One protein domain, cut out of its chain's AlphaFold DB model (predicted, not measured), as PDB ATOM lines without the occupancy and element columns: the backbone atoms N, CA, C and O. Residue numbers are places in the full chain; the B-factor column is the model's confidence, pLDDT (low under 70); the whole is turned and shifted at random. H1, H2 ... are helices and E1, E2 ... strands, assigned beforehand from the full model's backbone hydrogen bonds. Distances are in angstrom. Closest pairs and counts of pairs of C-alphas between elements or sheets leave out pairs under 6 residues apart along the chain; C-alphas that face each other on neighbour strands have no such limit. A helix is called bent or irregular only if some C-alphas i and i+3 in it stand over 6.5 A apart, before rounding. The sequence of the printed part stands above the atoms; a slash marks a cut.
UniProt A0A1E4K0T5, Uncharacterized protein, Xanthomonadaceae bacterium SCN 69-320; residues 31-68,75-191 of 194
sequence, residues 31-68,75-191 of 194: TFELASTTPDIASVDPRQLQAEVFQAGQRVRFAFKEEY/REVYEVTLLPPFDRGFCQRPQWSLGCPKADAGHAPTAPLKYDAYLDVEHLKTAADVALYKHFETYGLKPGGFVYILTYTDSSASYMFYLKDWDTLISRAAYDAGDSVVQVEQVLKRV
ATOM      1  N   THR A  31      86.685 188.589 150.890       96.88
ATOM      2  CA  THR A  31      87.569 189.617 150.316       96.88
ATOM      3  C   THR A  31      86.789 190.896 150.079       96.88
ATOM      4  O   THR A  31      85.691 190.850 149.528       96.88
ATOM      5  N   PHE A  32      87.373 192.025 150.452       96.75
ATOM      6  CA  PHE A  32      86.830 193.357 150.254       96.75
ATOM      7  C   PHE A  32      87.847 194.247 149.555       96.75
ATOM      8  O   PHE A  32      89.054 194.048 149.681       96.75
ATOM      9  N   GLU A  33      87.348 195.229 148.823       97.00
ATOM     10  CA  GLU A  33      88.132 196.257 148.154       97.00
ATOM     11  C   GLU A  33      87.643 197.631 148.594       97.00
ATOM     12  O   GLU A  33      86.433 197.853 148.707       97.00
ATOM     13  N   LEU A  34      88.574 198.548 148.852       96.31
ATOM     14  CA  LEU A  34      88.234 199.930 149.154       96.31
ATOM     15  C   LEU A  34      87.593 200.599 147.928       96.31
ATOM     16  O   LEU A  34      88.265 200.850 146.932       96.31
ATOM     17  N   ALA A  35      86.305 200.926 148.034       94.69
ATOM     18  CA  ALA A  35      85.530 201.559 146.971       94.69
ATOM     19  C   ALA A  35      85.533 203.091 147.061       94.69
ATOM     20  O   ALA A  35      85.528 203.765 146.033       94.69
ATOM     21  N   SER A  36      85.524 203.656 148.273       94.31
ATOM     22  CA  SER A  36      85.560 205.109 148.472       94.31
ATOM     23  C   SER A  36      86.096 205.490 149.849       94.31
ATOM     24  O   SER A  36      86.018 204.704 150.792       94.31
ATOM     25  N   THR A  37      86.619 206.710 149.972       94.81
ATOM     26  CA  THR A  37      87.058 207.312 151.241       94.81
ATOM     27  C   THR A  37      86.560 208.753 151.326       94.81
ATOM     28  O   THR A  37      86.621 209.476 150.332       94.81
ATOM     29  N   THR A  38      86.052 209.149 152.492       93.31
ATOM     30  CA  THR A  38      85.532 210.494 152.767       93.31
ATOM     31  C   THR A  38      86.137 211.028 154.070       93.31
ATOM     32  O   THR A  38      85.967 210.379 155.103       93.31
ATOM     33  N   PRO A  39      86.787 212.207 154.069       92.44
ATOM     34  CA  PRO A  39      87.232 212.951 152.885       92.44
ATOM     35  C   PRO A  39      88.233 212.135 152.053       92.44
ATOM     36  O   PRO A  39      88.811 211.179 152.558       92.44
ATOM     37  N   ASP A  40      88.437 212.501 150.786       91.88
ATOM     38  CA  ASP A  40      89.466 211.859 149.959       91.88
ATOM     39  C   ASP A  40      90.861 212.068 150.579       91.88
ATOM     40  O   ASP A  40      91.183 213.149 151.076       91.88
ATOM     41  N   ILE A  41      91.680 211.019 150.546       91.56
ATOM     42  CA  ILE A  41      93.024 210.972 151.129       91.56
ATOM     43  C   ILE A  41      94.125 210.811 150.075       91.56
ATOM     44  O   ILE A  41      95.290 210.670 150.436       91.56
ATOM     45  N   ALA A  42      93.794 210.827 148.779       87.62
ATOM     46  CA  ALA A  42      94.763 210.603 147.704       87.62
ATOM     47  C   ALA A  42      95.959 211.579 147.722       87.62
ATOM     48  O   ALA A  42      97.045 211.226 147.267       87.62
ATOM     49  N   SER A  43      95.777 212.797 148.246       88.50
ATOM     50  CA  SER A  43      96.829 213.818 148.358       88.50
ATOM     51  C   SER A  43      97.514 213.884 149.728       88.50
ATOM     52  O   SER A  43      98.362 214.752 149.932       88.50
ATOM     53  N   VAL A  44      97.119 213.043 150.686       90.38
ATOM     54  CA  VAL A  44      97.681 213.047 152.045       90.38
ATOM     55  C   VAL A  44      99.050 212.368 152.028       90.38
ATOM     56  O   VAL A  44      99.225 211.347 151.363       90.38
ATOM     57  N   ASP A  45     100.025 212.920 152.761       89.31
ATOM     58  CA  ASP A  45     101.334 212.278 152.917       89.31
ATOM     59  C   ASP A  45     101.130 210.900 153.572       89.31
ATOM     60  O   ASP A  45     100.612 210.832 154.690       89.31
ATOM     61  N   PRO A  46     101.548 209.793 152.934       87.62
ATOM     62  CA  PRO A  46     101.412 208.463 153.509       87.62
ATOM     63  C   PRO A  46     102.007 208.343 154.917       87.62
ATOM     64  O   PRO A  46     101.503 207.566 155.717       87.62
ATOM     65  N   ARG A  47     103.024 209.137 155.273       87.50
ATOM     66  CA  ARG A  47     103.616 209.148 156.625       87.50
ATOM     67  C   ARG A  47     102.655 209.615 157.717       87.50
ATOM     68  O   ARG A  47     102.881 209.301 158.881       87.50
ATOM     69  N   GLN A  48     101.617 210.360 157.350       90.06
ATOM     70  CA  GLN A  48     100.564 210.811 158.260       90.06
ATOM     71  C   GLN A  48      99.494 209.732 158.476       90.06
ATOM     72  O   GLN A  48      98.783 209.761 159.479       90.06
ATOM     73  N   LEU A  49      99.374 208.769 157.554       90.31
ATOM     74  CA  LEU A  49      98.317 207.761 157.572       90.31
ATOM     75  C   LEU A  49      98.599 206.649 158.593       90.31
ATOM     76  O   LEU A  49      99.512 205.831 158.426       90.31
ATOM     77  N   GLN A  50      97.726 206.558 159.597       89.12
ATOM     78  CA  GLN A  50      97.708 205.482 160.596       89.12
ATOM     79  C   GLN A  50      97.423 204.119 159.963       89.12
ATOM     80  O   GLN A  50      96.925 204.066 158.838       89.12
ATOM     81  N   ALA A  51      97.749 203.017 160.650       88.44
ATOM     82  CA  ALA A  51      97.670 201.628 160.158       88.44
ATOM     83  C   ALA A  51      96.292 201.259 159.606       88.44
ATOM     84  O   ALA A  51      96.177 200.598 158.573       88.44
ATOM     85  N   GLU A  52      95.278 201.806 160.248       91.75
ATOM     86  CA  GLU A  52      93.865 201.552 160.052       91.75
ATOM     87  C   GLU A  52      93.323 202.153 158.752       91.75
ATOM     88  O   GLU A  52      92.268 201.744 158.277       91.75
ATOM     89  N   VAL A  53      94.041 203.115 158.163       93.81
ATOM     90  CA  VAL A  53      93.620 203.774 156.926       93.81
ATOM     91  C   VAL A  53      94.024 202.928 155.717       93.81
ATOM     92  O   VAL A  53      95.210 202.720 155.429       93.81
ATOM     93  N   PHE A  54      93.031 202.457 154.971       93.12
ATOM     94  CA  PHE A  54      93.230 201.782 153.692       93.12
ATOM     95  C   PHE A  54      93.563 202.801 152.595       93.12
ATOM     96  O   PHE A  54      93.016 203.898 152.576       93.12
ATOM     97  N   GLN A  55      94.438 202.453 151.653       89.56
ATOM     98  CA  GLN A  55      94.698 203.293 150.476       89.56
ATOM     99  C   GLN A  55      93.795 202.890 149.302       89.56
ATOM    100  O   GLN A  55      93.242 201.789 149.292       89.56
ATOM    101  N   ALA A  56      93.626 203.784 148.323       86.25
ATOM    102  CA  ALA A  56      92.768 203.568 147.154       86.25
ATOM    103  C   ALA A  56      93.042 202.214 146.473       86.25
ATOM    104  O   ALA A  56      94.192 201.868 146.209       86.25
ATOM    105  N   GLY A  57      91.982 201.442 146.207       86.69
ATOM    106  CA  GLY A  57      92.082 200.120 145.579       86.69
ATOM    107  C   GLY A  57      92.672 199.016 146.466       86.69
ATOM    108  O   GLY A  57      92.826 197.886 146.002       86.69
ATOM    109  N   GLN A  58      92.988 199.293 147.740       93.31
ATOM    110  CA  GLN A  58      93.487 198.273 148.658       93.31
ATOM    111  C   GLN A  58      92.452 197.158 148.811       93.31
ATOM    112  O   GLN A  58      91.302 197.384 149.201       93.31
ATOM    113  N   ARG A  59      92.901 195.930 148.551       96.25
ATOM    114  CA  ARG A  59      92.130 194.713 148.793       96.25
ATOM    115  C   ARG A  59      92.562 194.073 150.103       96.25
ATOM    116  O   ARG A  59      93.757 193.945 150.371       96.25
ATOM    117  N   VAL A  60      91.598 193.647 150.905       96.94
ATOM    118  CA  VAL A  60      91.817 192.946 152.171       96.94
ATOM    119  C   VAL A  60      90.952 191.696 152.212       96.94
ATOM    120  O   VAL A  60      89.783 191.720 151.830       96.94
ATOM    121  N   ARG A  61      91.531 190.579 152.642       97.44
ATOM    122  CA  ARG A  61      90.815 189.323 152.853       97.44
ATOM    123  C   ARG A  61      90.832 188.976 154.331       97.44
ATOM    124  O   ARG A  61      91.906 188.847 154.906       97.44
ATOM    125  N   PHE A  62      89.655 188.766 154.899       96.94
ATOM    126  CA  PHE A  62      89.472 188.244 156.245       96.94
ATOM    127  C   PHE A  62      89.085 186.769 156.137       96.94
ATOM    128  O   PHE A  62      88.109 186.428 155.465       96.94
ATOM    129  N   ALA A  63      89.858 185.888 156.759       96.31
ATOM    130  CA  ALA A  63      89.575 184.461 156.809       96.31
ATOM    131  C   ALA A  63      89.416 184.029 158.266       96.31
ATOM    132  O   ALA A  63      90.383 184.077 159.020       96.31
ATOM    133  N   PHE A  64      88.208 183.616 158.649       94.00
ATOM    134  CA  PHE A  64      87.969 183.001 159.951       94.00
ATOM    135  C   PHE A  64      88.871 181.770 160.126       94.00
ATOM    136  O   PHE A  64      88.983 180.944 159.214       94.00
ATOM    137  N   LYS A  65      89.528 181.674 161.283       92.00
ATOM    138  CA  LYS A  65      90.386 180.549 161.665       92.00
ATOM    139  C   LYS A  65      89.687 179.659 162.681       92.00
ATOM    140  O   LYS A  65      89.501 178.474 162.421       92.00
ATOM    141  N   GLU A  66      89.314 180.236 163.816       89.50
ATOM    142  CA  GLU A  66      88.742 179.512 164.946       89.50
ATOM    143  C   GLU A  66      88.032 180.460 165.921       89.50
ATOM    144  O   GLU A  66      88.234 181.676 165.898       89.50
ATOM    145  N   GLU A  67      87.219 179.881 166.799       85.44
ATOM    146  CA  GLU A  67      86.748 180.530 168.022       85.44
ATOM    147  C   GLU A  67      87.782 180.271 169.130       85.44
ATOM    148  O   GLU A  67      88.175 179.131 169.375       85.44
ATOM    149  N   TYR A  68      88.240 181.322 169.806       70.69
ATOM    150  CA  TYR A  68      89.201 181.240 170.903       70.69
ATOM    151  C   TYR A  68      88.469 181.348 172.244       70.69
ATOM    152  O   TYR A  68      87.828 182.364 172.502       70.69
ATOM    153  N   ARG A  75      85.034 184.858 171.353       80.62
ATOM    154  CA  ARG A  75      86.025 185.663 170.604       80.62
ATOM    155  C   ARG A  75      86.488 184.915 169.354       80.62
ATOM    156  O   ARG A  75      87.030 183.819 169.451       80.62
ATOM    157  N   GLU A  76      86.345 185.522 168.180       90.12
ATOM    158  CA  GLU A  76      86.786 184.922 166.914       90.12
ATOM    159  C   GLU A  76      88.233 185.316 166.565       90.12
ATOM    160  O   GLU A  76      88.687 186.428 166.857       90.12
ATOM    161  N   VAL A  77      88.949 184.414 165.892       93.00
ATOM    162  CA  VAL A  77      90.295 184.637 165.347       93.00
ATOM    163  C   VAL A  77      90.233 184.644 163.826       93.00
ATOM    164  O   VAL A  77      89.641 183.757 163.207       93.00
ATOM    165  N   TYR A  78      90.891 185.623 163.214       95.75
ATOM    166  CA  TYR A  78      90.979 185.784 161.766       95.75
ATOM    167  C   TYR A  78      92.432 185.826 161.292       95.75
ATOM    168  O   TYR A  78      93.291 186.406 161.948       95.75
ATOM    169  N   GLU A  79      92.690 185.291 160.098       97.25
ATOM    170  CA  GLU A  79      93.818 185.715 159.265       97.25
ATOM    171  C   GLU A  79      93.375 186.892 158.396       97.25
ATOM    172  O   GLU A  79      92.457 186.779 157.577       97.25
ATOM    173  N   VAL A  80      94.064 188.014 158.541       96.94
ATOM    174  CA  VAL A  80      93.909 189.210 157.722       96.94
ATOM    175  C   VAL A  80      95.010 189.216 156.676       96.94
ATOM    176  O   VAL A  80      96.195 189.195 156.995       96.94
ATOM    177  N   THR A  81      94.629 189.228 155.403       96.31
ATOM    178  CA  THR A  81      95.563 189.322 154.280       96.31
ATOM    179  C   THR A  81      95.363 190.644 153.549       96.31
ATOM    180  O   THR A  81      94.345 190.817 152.878       96.31
ATOM    181  N   LEU A  82      96.337 191.550 153.616       94.12
ATOM    182  CA  LEU A  82      96.402 192.695 152.709       94.12
ATOM    183  C   LEU A  82      96.964 192.212 151.367       94.12
ATOM    184  O   LEU A  82      98.025 191.584 151.315       94.12
ATOM    185  N   LEU A  83      96.224 192.447 150.288       94.44
ATOM    186  CA  LEU A  83      96.526 191.931 148.955       94.44
ATOM    187  C   LEU A  83      97.131 193.032 148.064       94.44
ATOM    188  O   LEU A  83      96.676 194.174 148.139       94.44
ATOM    189  N   PRO A  84      98.098 192.699 147.186       91.00
ATOM    190  CA  PRO A  84      98.578 193.621 146.161       91.00
ATOM    191  C   PRO A  84      97.506 193.885 145.077       91.00
ATOM    192  O   PRO A  84      96.586 193.073 144.914       91.00
ATOM    193  N   PRO A  85      97.649 194.960 144.275       90.50
ATOM    194  CA  PRO A  85      98.730 195.948 144.322       90.50
ATOM    195  C   PRO A  85      98.597 196.896 145.520       90.50
ATOM    196  O   PRO A  85      97.499 197.298 145.887       90.50
ATOM    197  N   PHE A  86      99.733 197.250 146.115       88.00
ATOM    198  CA  PHE A  86      99.807 198.264 147.164       88.00
ATOM    199  C   PHE A  86     100.183 199.609 146.541       88.00
ATOM    200  O   PHE A  86     100.945 199.657 145.570       88.00
ATOM    201  N   ASP A  87      99.677 200.699 147.109       86.94
ATOM    202  CA  ASP A  87     100.077 202.040 146.694       86.94
ATOM    203  C   ASP A  87     101.571 202.288 146.981       86.94
ATOM    204  O   ASP A  87     102.169 201.719 147.899       86.94
ATOM    205  N   ARG A  88     102.198 203.155 146.178       82.62
ATOM    206  CA  ARG A  88     103.638 203.443 146.264       82.62
ATOM    207  C   ARG A  88     104.048 203.993 147.637       82.62
ATOM    208  O   ARG A  88     105.177 203.770 148.074       82.62
ATOM    209  N   GLY A  89     103.135 204.695 148.305       83.19
ATOM    210  CA  GLY A  89     103.303 205.250 149.640       83.19
ATOM    211  C   GLY A  89     103.160 204.242 150.780       83.19
ATOM    212  O   GLY A  89     103.468 204.587 151.917       83.19
ATOM    213  N   PHE A  90     102.748 202.997 150.512       86.12
ATOM    214  CA  PHE A  90     102.428 202.021 151.559       86.12
ATOM    215  C   PHE A  90     103.573 201.822 152.562       86.12
ATOM    216  O   PHE A  90     103.359 201.870 153.768       86.12
ATOM    217  N   CYS A  91     104.807 201.674 152.072       84.31
ATOM    218  CA  CYS A  91     105.994 201.458 152.906       84.31
ATOM    219  C   CYS A  91     106.515 202.712 153.619       84.31
ATOM    220  O   CYS A  91     107.407 202.611 154.457       84.31
ATOM    221  N   GLN A  92     105.999 203.894 153.278       84.56
ATOM    222  CA  GLN A  92     106.363 205.142 153.957       84.56
ATOM    223  C   GLN A  92     105.606 205.304 155.279       84.56
ATOM    224  O   GLN A  92     105.977 206.135 156.105       84.56
ATOM    225  N   ARG A  93     104.563 204.499 155.482       85.19
ATOM    226  CA  ARG A  93     103.773 204.444 156.704       85.19
ATOM    227  C   ARG A  93     104.584 203.764 157.820       85.19
ATOM    228  O   ARG A  93     105.010 202.619 157.625       85.19
ATOM    229  N   PRO A  94     104.813 204.420 158.974       77.81
ATOM    230  CA  PRO A  94     105.711 203.924 160.025       77.81
ATOM    231  C   PRO A  94     105.459 202.470 160.457       77.81
ATOM    232  O   PRO A  94     106.400 201.686 160.576       77.81
ATOM    233  N   GLN A  95     104.194 202.093 160.608       77.69
ATOM    234  CA  GLN A  95     103.711 200.769 161.006       77.69
ATOM    235  C   GLN A  95     104.079 199.643 160.026       77.69
ATOM    236  O   GLN A  95     104.249 198.499 160.435       77.69
ATOM    237  N   TRP A  96     104.239 199.951 158.735       78.56
ATOM    238  CA  TRP A  96     104.507 198.953 157.693       78.56
ATOM    239  C   TRP A  96     105.981 198.909 157.283       78.56
ATOM    240  O   TRP A  96     106.382 198.047 156.502       78.56
ATOM    241  N   SER A  97     106.802 199.800 157.847       68.81
ATOM    242  CA  SER A  97     108.221 199.954 157.513       68.81
ATOM    243  C   SER A  97     109.042 198.673 157.715       68.81
ATOM    244  O   SER A  97     109.934 198.395 156.917       68.81
ATOM    245  N   LEU A  98     108.711 197.855 158.723       68.56
ATOM    246  CA  LEU A  98     109.390 196.582 159.008       68.56
ATOM    247  C   LEU A  98     109.064 195.478 157.990       68.56
ATOM    248  O   LEU A  98     109.885 194.593 157.759       68.56
ATOM    249  N   GLY A  99     107.878 195.529 157.376       65.00
ATOM    250  CA  GLY A  99     107.444 194.574 156.352       65.00
ATOM    251  C   GLY A  99     107.979 194.891 154.954       65.00
ATOM    252  O   GLY A  99     107.831 194.085 154.035       65.00
ATOM    253  N   CYS A 100     108.611 196.053 154.783       72.56
ATOM    254  CA  CYS A 100     109.136 196.511 153.510       72.56
ATOM    255  C   CYS A 100     110.656 196.313 153.455       72.56
ATOM    256  O   CYS A 100     111.385 196.920 154.243       72.56
ATOM    257  N   PRO A 101     111.179 195.492 152.525       56.16
ATOM    258  CA  PRO A 101     112.615 195.360 152.336       56.16
ATOM    259  C   PRO A 101     113.174 196.708 151.848       56.16
ATOM    260  O   PRO A 101     113.112 197.016 150.661       56.16
ATOM    261  N   LYS A 102     113.730 197.485 152.793       56.69
ATOM    262  CA  LYS A 102     114.207 198.883 152.687       56.69
ATOM    263  C   LYS A 102     113.070 199.921 152.717       56.69
ATOM    264  O   LYS A 102     112.475 200.241 151.688       56.69
ATOM    265  N   ALA A 103     112.820 200.488 153.901       46.72
ATOM    266  CA  ALA A 103     111.843 201.558 154.165       46.72
ATOM    267  C   ALA A 103     112.043 202.821 153.290       46.72
ATOM    268  O   ALA A 103     111.134 203.619 153.077       46.72
ATOM    269  N   ASP A 104     113.240 202.973 152.744       51.31
ATOM    270  CA  ASP A 104     113.748 204.078 151.942       51.31
ATOM    271  C   ASP A 104     113.636 203.839 150.424       51.31
ATOM    272  O   ASP A 104     113.853 204.758 149.635       51.31
ATOM    273  N   ALA A 105     113.236 202.643 149.977       52.66
ATOM    274  CA  ALA A 105     113.262 202.317 148.553       52.66
ATOM    275  C   ALA A 105     112.033 202.807 147.762       52.66
ATOM    276  O   ALA A 105     112.079 202.788 146.536       52.66
ATOM    277  N   GLY A 106     110.934 203.230 148.396       58.12
ATOM    278  CA  GLY A 106     109.722 203.660 147.673       58.12
ATOM    279  C   GLY A 106     109.104 202.572 146.778       58.12
ATOM    280  O   GLY A 106     108.409 202.896 145.812       58.12
ATOM    281  N   HIS A 107     109.396 201.300 147.075       69.75
ATOM    282  CA  HIS A 107     108.827 200.136 146.403       69.75
ATOM    283  C   HIS A 107     107.733 199.555 147.292       69.75
ATOM    284  O   HIS A 107     107.988 199.220 148.447       69.75
ATOM    285  N   ALA A 108     106.522 199.450 146.752       78.38
ATOM    286  CA  ALA A 108     105.414 198.814 147.444       78.38
ATOM    287  C   ALA A 108     105.639 197.287 147.520       78.38
ATOM    288  O   ALA A 108     106.299 196.731 146.630       78.38
ATOM    289  N   PRO A 109     105.113 196.586 148.541       82.00
ATOM    290  CA  PRO A 109     105.231 195.135 148.620       82.00
ATOM    291  C   PRO A 109     104.630 194.470 147.376       82.00
ATOM    292  O   PRO A 109     103.634 194.928 146.824       82.00
ATOM    293  N   THR A 110     105.224 193.375 146.911       84.69
ATOM    294  CA  THR A 110     104.685 192.599 145.777       84.69
ATOM    295  C   THR A 110     103.986 191.321 146.228       84.69
ATOM    296  O   THR A 110     103.228 190.724 145.465       84.69
ATOM    297  N   ALA A 111     104.239 190.900 147.465       88.81
ATOM    298  CA  ALA A 111     103.615 189.751 148.095       88.81
ATOM    299  C   ALA A 111     102.500 190.202 149.052       88.81
ATOM    300  O   ALA A 111     102.600 191.285 149.632       88.81
ATOM    301  N   PRO A 112     101.454 189.381 149.250       92.38
ATOM    302  CA  PRO A 112     100.461 189.631 150.285       92.38
ATOM    303  C   PRO A 112     101.089 189.721 151.678       92.38
ATOM    304  O   PRO A 112     101.969 188.925 152.014       92.38
ATOM    305  N   LEU A 113     100.582 190.635 152.500       90.75
ATOM    306  CA  LEU A 113     100.952 190.756 153.909       90.75
ATOM    307  C   LEU A 113      99.890 190.062 154.757       90.75
ATOM    308  O   LEU A 113      98.698 190.267 154.527       90.75
ATOM    309  N   LYS A 114     100.311 189.219 155.699       93.88
ATOM    310  CA  LYS A 114      99.417 188.375 156.498       93.88
ATOM    311  C   LYS A 114      99.595 188.652 157.979       93.88
ATOM    312  O   LYS A 114     100.728 188.710 158.448       93.88
ATOM    313  N   TYR A 115      98.477 188.743 158.685       93.56
ATOM    314  CA  TYR A 115      98.416 189.033 160.109       93.56
ATOM    315  C   TYR A 115      97.349 188.165 160.753       93.56
ATOM    316  O   TYR A 115      96.301 187.926 160.153       93.56
ATOM    317  N   ASP A 116      97.599 187.722 161.976       95.50
ATOM    318  CA  ASP A 116      96.549 187.151 162.810       95.50
ATOM    319  C   ASP A 116      95.865 188.275 163.577       95.50
ATOM    320  O   ASP A 116      96.512 189.242 163.982       95.50
ATOM    321  N   ALA A 117      94.557 188.159 163.776       95.12
ATOM    322  CA  ALA A 117      93.771 189.167 164.462       95.12
ATOM    323  C   ALA A 117      92.678 188.552 165.332       95.12
ATOM    324  O   ALA A 117      92.072 187.539 164.981       95.12
ATOM    325  N   TYR A 118      92.403 189.222 166.444       93.50
ATOM    326  CA  TYR A 118      91.252 188.961 167.293       93.50
ATOM    327  C   TYR A 118      90.097 189.865 166.879       93.50
ATOM    328  O   TYR A 118      90.297 191.059 166.650       93.50
ATOM    329  N   LEU A 119      88.897 189.297 166.812       92.12
ATOM    330  CA  LEU A 119      87.667 190.041 166.593       92.12
ATOM    331  C   LEU A 119      86.875 190.140 167.896       92.12
ATOM    332  O   LEU A 119      86.445 189.130 168.452       92.12
ATOM    333  N   ASP A 120      86.638 191.371 168.336       88.69
ATOM    334  CA  ASP A 120      85.668 191.698 169.372       88.69
ATOM    335  C   ASP A 120      84.407 192.290 168.724       88.69
ATOM    336  O   ASP A 120      84.484 193.110 167.805       88.69
ATOM    337  N   VAL A 121      83.235 191.858 169.196       86.12
ATOM    338  CA  VAL A 121      81.936 192.308 168.682       86.12
ATOM    339  C   VAL A 121      81.186 193.022 169.794       86.12
ATOM    340  O   VAL A 121      80.856 192.425 170.817       86.12
ATOM    341  N   GLU A 122      80.877 194.298 169.582       83.56
ATOM    342  CA  GLU A 122      80.145 195.105 170.556       83.56
ATOM    343  C   GLU A 122      78.795 195.538 169.987       83.56
ATOM    344  O   GLU A 122      78.672 195.932 168.824       83.56
ATOM    345  N   HIS A 123      77.748 195.453 170.811       78.44
ATOM    346  CA  HIS A 123      76.419 195.915 170.422       78.44
ATOM    347  C   HIS A 123      76.257 197.394 170.754       78.44
ATOM    348  O   HIS A 123      76.447 197.811 171.896       78.44
ATOM    349  N   LEU A 124      75.854 198.171 169.756       74.12
ATOM    350  CA  LEU A 124      75.727 199.618 169.847       74.12
ATOM    351  C   LEU A 124      74.365 199.976 170.476       74.12
ATOM    352  O   LEU A 124      73.345 200.054 169.784       74.12
ATOM    353  N   LYS A 125      74.337 200.130 171.808       65.81
ATOM    354  CA  LYS A 125      73.117 200.301 172.635       65.81
ATOM    355  C   LYS A 125      72.995 201.661 173.329       65.81
ATOM    356  O   LYS A 125      71.937 201.968 173.876       65.81
ATOM    357  N   THR A 126      74.063 202.445 173.396       66.12
ATOM    358  CA  THR A 126      74.146 203.661 174.214       66.12
ATOM    359  C   THR A 126      73.775 204.925 173.432       66.12
ATOM    360  O   THR A 126      73.749 204.947 172.204       66.12
ATOM    361  N   ALA A 127      73.507 206.030 174.136       59.59
ATOM    362  CA  ALA A 127      73.261 207.327 173.497       59.59
ATOM    363  C   ALA A 127      74.496 207.871 172.743       59.59
ATOM    364  O   ALA A 127      74.340 208.584 171.752       59.59
ATOM    365  N   ALA A 128      75.710 207.516 173.182       63.09
ATOM    366  CA  ALA A 128      76.942 207.810 172.450       63.09
ATOM    367  C   ALA A 128      76.985 207.036 171.123       63.09
ATOM    368  O   ALA A 128      77.332 207.604 170.088       63.09
ATOM    369  N   ASP A 129      76.506 205.790 171.129       66.12
ATOM    370  CA  ASP A 129      76.376 204.988 169.913       66.12
ATOM    371  C   ASP A 129      75.352 205.593 168.944       66.12
ATOM    372  O   ASP A 129      75.571 205.614 167.737       66.12
ATOM    373  N   VAL A 130      74.261 206.180 169.448       62.59
ATOM    374  CA  VAL A 130      73.291 206.930 168.624       62.59
ATOM    375  C   VAL A 130      73.927 208.155 167.956       62.59
ATOM    376  O   VAL A 130      73.615 208.455 166.803       62.59
ATOM    377  N   ALA A 131      74.833 208.865 168.634       67.25
ATOM    378  CA  ALA A 131      75.566 209.974 168.022       67.25
ATOM    379  C   ALA A 131      76.533 209.485 166.931       67.25
ATOM    380  O   ALA A 131      76.628 210.105 165.874       67.25
ATOM    381  N   LEU A 132      77.184 208.342 167.155       67.75
ATOM    382  CA  LEU A 132      77.985 207.653 166.148       67.75
ATOM    383  C   LEU A 132      77.133 207.261 164.922       67.75
ATOM    384  O   LEU A 132      77.566 207.485 163.795       67.75
ATOM    385  N   TYR A 133      75.895 206.793 165.114       65.75
ATOM    386  CA  TYR A 133      74.976 206.487 164.009       65.75
ATOM    387  C   TYR A 133      74.622 207.685 163.131       65.75
ATOM    388  O   TYR A 133      74.403 207.483 161.940       65.75
ATOM    389  N   LYS A 134      74.620 208.918 163.655       70.69
ATOM    390  CA  LYS A 134      74.383 210.117 162.828       70.69
ATOM    391  C   LYS A 134      75.417 210.266 161.715       70.69
ATOM    392  O   LYS A 134      75.076 210.702 160.623       70.69
ATOM    393  N   HIS A 135      76.662 209.868 161.972       69.06
ATOM    394  CA  HIS A 135      77.703 209.836 160.943       69.06
ATOM    395  C   HIS A 135      77.409 208.793 159.863       69.06
ATOM    396  O   HIS A 135      77.775 208.969 158.706       69.06
ATOM    397  N   PHE A 136      76.683 207.736 160.221       68.19
ATOM    398  CA  PHE A 136      76.375 206.640 159.323       68.19
ATOM    399  C   PHE A 136      75.001 206.705 158.647       68.19
ATOM    400  O   PHE A 136      74.694 205.847 157.812       68.19
ATOM    401  N   GLU A 137      74.188 207.722 158.947       71.25
ATOM    402  CA  GLU A 137      72.907 207.966 158.269       71.25
ATOM    403  C   GLU A 137      73.095 208.087 156.750       71.25
ATOM    404  O   GLU A 137      72.296 207.554 155.980       71.25
ATOM    405  N   THR A 138      74.197 208.703 156.317       74.06
ATOM    406  CA  THR A 138      74.591 208.855 154.906       74.06
ATOM    407  C   THR A 138      74.793 207.517 154.195       74.06
ATOM    408  O   THR A 138      74.547 207.414 152.993       74.06
ATOM    409  N   TYR A 139      75.182 206.474 154.931       69.75
ATOM    410  CA  TYR A 139      75.325 205.116 154.414       69.75
ATOM    411  C   TYR A 139      74.091 204.243 154.680       69.75
ATOM    412  O   TYR A 139      74.070 203.077 154.285       69.75
ATOM    413  N   GLY A 140      73.050 204.778 155.324       68.38
ATOM    414  CA  GLY A 140      71.810 204.065 155.630       68.38
ATOM    415  C   GLY A 140      71.923 203.040 156.764       68.38
ATOM    416  O   GLY A 140      71.083 202.141 156.844       68.38
ATOM    417  N   LEU A 141      72.938 203.147 157.631       70.94
ATOM    418  CA  LEU A 141      73.042 202.312 158.831       70.94
ATOM    419  C   LEU A 141      71.979 202.713 159.859       70.94
ATOM    420  O   LEU A 141      71.760 203.894 160.120       70.94
ATOM    421  N   LYS A 142      71.332 201.716 160.471       65.38
ATOM    422  CA  LYS A 142      70.300 201.925 161.496       65.38
ATOM    423  C   LYS A 142      70.851 201.674 162.904       65.38
ATOM    424  O   LYS A 142      71.693 200.788 163.063       65.38
ATOM    425  N   PRO A 143      70.331 202.379 163.927       63.34
ATOM    426  CA  PRO A 143      70.641 202.097 165.324       63.34
ATOM    427  C   PRO A 143      70.383 200.639 165.722       63.34
ATOM    428  O   PRO A 143      69.422 200.030 165.249       63.34
ATOM    429  N   GLY A 144      71.205 200.099 166.627       62.59
ATOM    430  CA  GLY A 144      71.068 198.729 167.142       62.59
ATOM    431  C   GLY A 144      71.806 197.651 166.335       62.59
ATOM    432  O   GLY A 144      71.485 196.471 166.460       62.59
ATOM    433  N   GLY A 145      72.777 198.048 165.517       73.62
ATOM    434  CA  GLY A 145      73.764 197.169 164.887       73.62
ATOM    435  C   GLY A 145      74.970 196.859 165.784       73.62
ATOM    436  O   GLY A 145      74.999 197.189 166.970       73.62
ATOM    437  N   PHE A 146      75.974 196.215 165.198       79.81
ATOM    438  CA  PHE A 146      77.212 195.826 165.869       79.81
ATOM    439  C   PHE A 146      78.396 196.621 165.321       79.81
ATOM    440  O   PHE A 146      78.417 196.960 164.134       79.81
ATOM    441  N   VAL A 147      79.381 196.887 166.177       85.88
ATOM    442  CA  VAL A 147      80.730 197.267 165.755       85.88
ATOM    443  C   VAL A 147      81.641 196.054 165.885       85.88
ATOM    444  O   VAL A 147      81.578 195.301 166.856       85.88
ATOM    445  N   TYR A 148      82.465 195.868 164.866       89.19
ATOM    446  CA  TYR A 148      83.423 194.785 164.749       89.19
ATOM    447  C   TYR A 148      84.814 195.385 164.909       89.19
ATOM    448  O   TYR A 148      85.273 196.122 164.035       89.19
ATOM    449  N   ILE A 149      85.457 195.109 166.039       91.88
ATOM    450  CA  ILE A 149      86.774 195.642 166.383       91.88
ATOM    451  C   ILE A 149      87.794 194.539 166.132       91.88
ATOM    452  O   ILE A 149      87.862 193.554 166.866       91.88
ATOM    453  N   LEU A 150      88.566 194.689 165.063       94.56
ATOM    454  CA  LEU A 150      89.539 193.705 164.614       94.56
ATOM    455  C   LEU A 150      90.950 194.181 164.960       94.56
ATOM    456  O   LEU A 150      91.468 195.094 164.321       94.56
ATOM    457  N   THR A 151      91.586 193.547 165.940       95.12
ATOM    458  CA  THR A 151      92.915 193.944 166.433       95.12
ATOM    459  C   THR A 151      93.949 192.886 166.094       95.12
ATOM    460  O   THR A 151      93.759 191.714 166.422       95.12
ATOM    461  N   TYR A 152      95.047 193.284 165.453       94.31
ATOM    462  CA  TYR A 152      96.134 192.360 165.133       94.31
ATOM    463  C   TYR A 152      96.784 191.831 166.414       94.31
ATOM    464  O   TYR A 152      96.928 192.558 167.398       94.31
ATOM    465  N   THR A 153      97.194 190.562 166.417       92.38
ATOM    466  CA  THR A 153      97.782 189.914 167.602       92.38
ATOM    467  C   THR A 153      99.115 190.540 168.016       92.38
ATOM    468  O   THR A 153      99.451 190.547 169.197       92.38
ATOM    469  N   ASP A 154      99.845 191.126 167.065       90.44
ATOM    470  CA  ASP A 154     101.071 191.897 167.297       90.44
ATOM    471  C   ASP A 154     100.814 193.363 167.693       90.44
ATOM    472  O   ASP A 154     101.758 194.120 167.910       90.44
ATOM    473  N   SER A 155      99.542 193.763 167.820       89.50
ATOM    474  CA  SER A 155      99.094 195.123 168.154       89.50
ATOM    475  C   SER A 155      99.511 196.211 167.157       89.50
ATOM    476  O   SER A 155      99.456 197.393 167.489       89.50
ATOM    477  N   SER A 156      99.910 195.848 165.932       88.12
ATOM    478  CA  SER A 156     100.349 196.824 164.924       88.12
ATOM    479  C   SER A 156      99.206 197.601 164.253       88.12
ATOM    480  O   SER A 156      99.464 198.647 163.660       88.12
ATOM    481  N   ALA A 157      97.961 197.118 164.348       91.69
ATOM    482  CA  ALA A 157      96.765 197.797 163.841       91.69
ATOM    483  C   ALA A 157      95.486 197.343 164.568       91.69
ATOM    484  O   ALA A 157      95.370 196.173 164.957       91.69
ATOM    485  N   SER A 158      94.497 198.238 164.687       93.56
ATOM    486  CA  SER A 158      93.148 197.908 165.177       93.56
ATOM    487  C   SER A 158      92.050 198.588 164.359       93.56
ATOM    488  O   SER A 158      91.868 199.799 164.414       93.56
ATOM    489  N   TYR A 159      91.282 197.809 163.603       94.25
ATOM    490  CA  TYR A 159      90.255 198.323 162.701       94.25
ATOM    491  C   TYR A 159      88.876 198.296 163.348       94.25
ATOM    492  O   TYR A 159      88.449 197.274 163.883       94.25
ATOM    493  N   MET A 160      88.134 199.391 163.199       92.19
ATOM    494  CA  MET A 160      86.713 199.450 163.535       92.19
ATOM    495  C   MET A 160      85.881 199.312 162.263       92.19
ATOM    496  O   MET A 160      85.995 200.140 161.353       92.19
ATOM    497  N   PHE A 161      85.033 198.285 162.210       92.06
ATOM    498  CA  PHE A 161      84.138 198.029 161.089       92.06
ATOM    499  C   PHE A 161      82.665 198.041 161.492       92.06
ATOM    500  O   PHE A 161      82.274 197.578 162.562       92.06
ATOM    501  N   TYR A 162      81.841 198.496 160.556       89.00
ATOM    502  CA  TYR A 162      80.389 198.482 160.630       89.00
ATOM    503  C   TYR A 162      79.850 197.787 159.385       89.00
ATOM    504  O   TYR A 162      80.195 198.148 158.257       89.00
ATOM    505  N   LEU A 163      78.996 196.785 159.578       86.44
ATOM    506  CA  LEU A 163      78.320 196.113 158.475       86.44
ATOM    507  C   LEU A 163      77.060 196.875 158.100       86.44
ATOM    508  O   LEU A 163      76.120 196.956 158.887       86.44
ATOM    509  N   LYS A 164      77.042 197.404 156.876       84.62
ATOM    510  CA  LYS A 164      75.829 197.983 156.290       84.62
ATOM    511  C   LYS A 164      74.919 196.901 155.725       84.62
ATOM    512  O   LYS A 164      73.710 196.961 155.900       84.62
ATOM    513  N   ASP A 165      75.513 195.955 155.017       86.06
ATOM    514  CA  ASP A 165      74.878 194.780 154.433       86.06
ATOM    515  C   ASP A 165      75.962 193.710 154.238       86.06
ATOM    516  O   ASP A 165      77.139 193.950 154.521       86.06
ATOM    517  N   TRP A 166      75.586 192.522 153.759       85.44
ATOM    518  CA  TRP A 166      76.540 191.432 153.534       85.44
ATOM    519  C   TRP A 166      77.726 191.834 152.648       85.44
ATOM    520  O   TRP A 166      78.831 191.328 152.845       85.44
ATOM    521  N   ASP A 167      77.524 192.736 151.687       90.56
ATOM    522  CA  ASP A 167      78.524 193.111 150.689       90.56
ATOM    523  C   ASP A 167      79.246 194.428 151.012       90.56
ATOM    524  O   ASP A 167      80.089 194.865 150.228       90.56
ATOM    525  N   THR A 168      78.939 195.081 152.136       92.25
ATOM    526  CA  THR A 168      79.438 196.430 152.429       92.25
ATOM    527  C   THR A 168      79.910 196.564 153.869       92.25
ATOM    528  O   THR A 168      79.109 196.552 154.807       92.25
ATOM    529  N   LEU A 169      81.215 196.795 154.016       92.88
ATOM    530  CA  LEU A 169      81.842 197.215 155.262       92.88
ATOM    531  C   LEU A 169      82.115 198.712 155.220       92.88
ATOM    532  O   LEU A 169      82.539 199.257 154.203       92.88
ATOM    533  N   ILE A 170      81.900 199.367 156.347       93.00
ATOM    534  CA  ILE A 170      82.315 200.744 156.572       93.00
ATOM    535  C   ILE A 170      83.400 200.688 157.631       93.00
ATOM    536  O   ILE A 170      83.179 200.135 158.705       93.00
ATOM    537  N   SER A 171      84.573 201.219 157.322       93.75
ATOM    538  CA  SER A 171      85.643 201.419 158.285       93.75
ATOM    539  C   SER A 171      85.707 202.883 158.671       93.75
ATOM    540  O   SER A 171      85.521 203.765 157.832       93.75
ATOM    541  N   ARG A 172      85.958 203.136 159.949       89.94
ATOM    542  CA  ARG A 172      86.236 204.474 160.449       89.94
ATOM    543  C   ARG A 172      87.629 204.478 161.044       89.94
ATOM    544  O   ARG A 172      87.932 203.668 161.914       89.94
ATOM    545  N   ALA A 173      88.440 205.413 160.583       91.62
ATOM    546  CA  ALA A 173      89.788 205.628 161.071       91.62
ATOM    547  C   ALA A 173      90.045 207.131 161.197       91.62
ATOM    548  O   ALA A 173      89.187 207.966 160.895       91.62
ATOM    549  N   ALA A 174      91.233 207.486 161.656       90.62
ATOM    550  CA  ALA A 174      91.681 208.862 161.668       90.62
ATOM    551  C   ALA A 174      93.167 208.927 161.350       90.62
ATOM    552  O   ALA A 174      93.898 207.958 161.550       90.62
ATOM    553  N   TYR A 175      93.609 210.079 160.871       90.06
ATOM    554  CA  TYR A 175      95.022 210.372 160.706       90.06
ATOM    555  C   TYR A 175      95.362 211.731 161.313       90.06
ATOM    556  O   TYR A 175      94.485 212.578 161.514       90.06
ATOM    557  N   ASP A 176      96.637 211.906 161.646       87.06
ATOM    558  CA  ASP A 176      97.150 213.139 162.232       87.06
ATOM    559  C   ASP A 176      97.632 214.074 161.114       87.06
ATOM    560  O   ASP A 176      98.531 213.730 160.344       87.06
ATOM    561  N   ALA A 177      97.009 215.245 161.006       85.94
ATOM    562  CA  ALA A 177      97.356 216.293 160.051       85.94
ATOM    563  C   ALA A 177      98.201 217.413 160.698       85.94
ATOM    564  O   ALA A 177      98.163 218.562 160.251       85.94
ATOM    565  N   GLY A 178      98.944 217.097 161.763       83.81
ATOM    566  CA  GLY A 178      99.768 218.022 162.537       83.81
ATOM    567  C   GLY A 178      98.961 218.685 163.649       83.81
ATOM    568  O   GLY A 178      98.963 218.232 164.788       83.81
ATOM    569  N   ASP A 179      98.242 219.756 163.315       84.00
ATOM    570  CA  ASP A 179      97.475 220.537 164.302       84.00
ATOM    571  C   ASP A 179      96.028 220.038 164.467       84.00
ATOM    572  O   ASP A 179      95.227 220.627 165.198       84.00
ATOM    573  N   SER A 180      95.649 218.974 163.755       87.06
ATOM    574  CA  SER A 180      94.288 218.438 163.782       87.06
ATOM    575  C   SER A 180      94.247 216.940 163.506       87.06
ATOM    576  O   SER A 180      95.082 216.396 162.787       87.06
ATOM    577  N   VAL A 181      93.222 216.284 164.048       89.56
ATOM    578  CA  VAL A 181      92.900 214.888 163.747       89.56
ATOM    579  C   VAL A 181      91.787 214.867 162.710       89.56
ATOM    580  O   VAL A 181      90.684 215.359 162.966       89.56
ATOM    581  N   VAL A 182      92.062 214.276 161.552       92.56
ATOM    582  CA  VAL A 182      91.085 214.146 160.468       92.56
ATOM    583  C   VAL A 182      90.475 212.755 160.524       92.56
ATOM    584  O   VAL A 182      91.168 211.747 160.414       92.56
ATOM    585  N   GLN A 183      89.159 212.704 160.715       91.56
ATOM    586  CA  GLN A 183      88.388 211.465 160.674       91.56
ATOM    587  C   GLN A 183      88.129 211.081 159.219       91.56
ATOM    588  O   GLN A 183      87.742 211.933 158.421       91.56
ATOM    589  N   VAL A 184      88.314 209.803 158.901       93.00
ATOM    590  CA  VAL A 184      88.057 209.243 157.576       93.00
ATOM    591  C   VAL A 184      87.088 208.077 157.675       93.00
ATOM    592  O   VAL A 184      87.197 207.209 158.544       93.00
ATOM    593  N   GLU A 185      86.138 208.059 156.756       93.62
ATOM    594  CA  GLU A 185      85.176 206.983 156.578       93.62
ATOM    595  C   GLU A 185      85.465 206.291 155.256       93.62
ATOM    596  O   GLU A 185      85.587 206.927 154.207       93.62
ATOM    597  N   GLN A 186      85.598 204.975 155.306       95.06
ATOM    598  CA  GLN A 186      86.051 204.165 154.190       95.06
ATOM    599  C   GLN A 186      85.020 203.093 153.895       95.06
ATOM    600  O   GLN A 186      84.687 202.285 154.757       95.06
ATOM    601  N   VAL A 187      84.505 203.073 152.670       95.19
ATOM    602  CA  VAL A 187      83.541 202.062 152.239       95.19
ATOM    603  C   VAL A 187      84.300 200.965 151.519       95.19
ATOM    604  O   VAL A 187      84.875 201.197 150.455       95.19
ATOM    605  N   LEU A 188      84.270 199.760 152.077       96.50
ATOM    606  CA  LEU A 188      84.809 198.570 151.452       96.50
ATOM    607  C   LEU A 188      83.669 197.718 150.898       96.50
ATOM    608  O   LEU A 188      82.679 197.436 151.578       96.50
ATOM    609  N   LYS A 189      83.814 197.291 149.647       95.75
ATOM    610  CA  LYS A 189      82.846 196.439 148.962       95.75
ATOM    611  C   LYS A 189      83.385 195.033 148.845       95.75
ATOM    612  O   LYS A 189      84.540 194.831 148.479       95.75
ATOM    613  N   ARG A 190      82.543 194.056 149.159       95.12
ATOM    614  CA  ARG A 190      82.881 192.647 149.016       95.12
ATOM    615  C   ARG A 190      83.149 192.357 147.547       95.12
ATOM    616  O   ARG A 190      82.297 192.575 146.686       95.12
ATOM    617  N   VAL A 191      84.327 191.819 147.274       93.19
ATOM    618  CA  VAL A 191      84.679 191.304 145.958       93.19
ATOM    619  C   VAL A 191      84.011 189.944 145.838       93.19
ATOM    620  O   VAL A 191      84.471 188.945 146.395       93.19
TER     621      VAL A 191
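Overview. This is residues 31 to 68 and 75 to 191 of the 194 residues of an uncharacterized protein of Xanthomonadaceae bacterium SCN 69-320 (UniProt A0A1E4K0T5). The domain is a closed barrel of eight antiparallel strands, E1 to E8, with the helix H2 on its outside over E7. Beyond one end of the barrel lies a group of loops with the small helix H1, while residues 39 to 58 fold back across that same end. The printed part has 155 residues with eight named strands and two named helices, in the order E1, E2, E3, H1, E4, H2, E5, E6, E7, E8; round the ring the strands run from E1 to E8 in chain order and back to E1. The class is mixed, helices and strands, and the whole is compact, with a radius of gyration of the C-alphas of 15.6 A and spans of 47 by 40 by 26 A.

Along the chain. E1 is residues 31 to 38, 21.1 A long, and begins at C-alpha 31 at (87.569, 189.617, 150.316). After residues 39 to 58, E2 holds residues 59 to 68, 26.1 A, and bends by 54 degrees at residue 65. E3 is residues 75 to 83, 24.9 A, and H1 is residues 94 to 99. E4, residues 113 to 123, is the longest strand at 30.0 A and bends by 58 degrees at residue 116. H2, residues 127 to 139, is 19.3 A long and begins at C-alpha 127 at (73.261, 207.327, 173.497). E5 is residues 146 to 152, 19.3 A, E6 residues 158 to 165, 21.4 A, and E7 residues 168 to 176, 26.2 A. E8 is residues 181 to 190, 28.5 A, and ends at C-alpha 190 at (82.881, 192.647, 149.016).

Arrangement. E1 and E2 form a hairpin, in which E2 lies beside residues 31 to 33 of E1; N 32 and O 60 are 2.8 A apart, within hydrogen-bond range. E2 and E3 are antiparallel at 157 degrees between their directions, with N 63 and O 79 at 2.9 A. E3 and E4 are antiparallel at 138 degrees, with N 80 and O 115 at 2.8 A. On the other side of E4 lies E5, with N 120 and O 149 at 2.9 A. E5, E6, E7 and E8 are a meander, each strand the antiparallel neighbour of the one before; N 150 and O 159 are 2.8 A apart, N 162 and O 170 2.8 A, and N 171 and O 186 2.8 A. E8 and E1 close the ring at 142 degrees, with N 35 and O 187 at 2.8 A. H2 is on the barrel, outside it, at a height over the sheet of 9.2 A; it lies over E7 and runs across the strands, at 69 degrees to E7 on the local plane. The closest C-alphas of H2 and E6 are those of Tyr 139 and Lys 164, 7.4 A apart. H1 is not on the barrel; its closest C-alpha to E4 is that of Gly 99, 7.9 A from that of Leu 113. H1 and H2 are apart. H1 is irregular, with C-alphas 95 and 98 7.3 A apart, and H2 only just, with C-alphas 135 and 138 6.9 A apart. Of the O i to N i+4 pairs, H1 has 0 of 2 within hydrogen-bond range, beside 2 of 3 O i to N i+3 pairs, and H2 has 5 of 9.

Size, cuts and confidence. The two C-alphas farthest apart are those of Ala 105 and Ala 127, at 47.4 A, while the first and last printed C-alphas are 5.5 A apart. Residues 69 to 74 are not printed, and C-alphas 68 and 75 are 5.5 A apart across the cut. The links E1 to E2 and H1 to E4 are long. The mean pLDDT of the printed part is 84.9; 26 residues are under 70, among them 101 to 107 and 125 to 133.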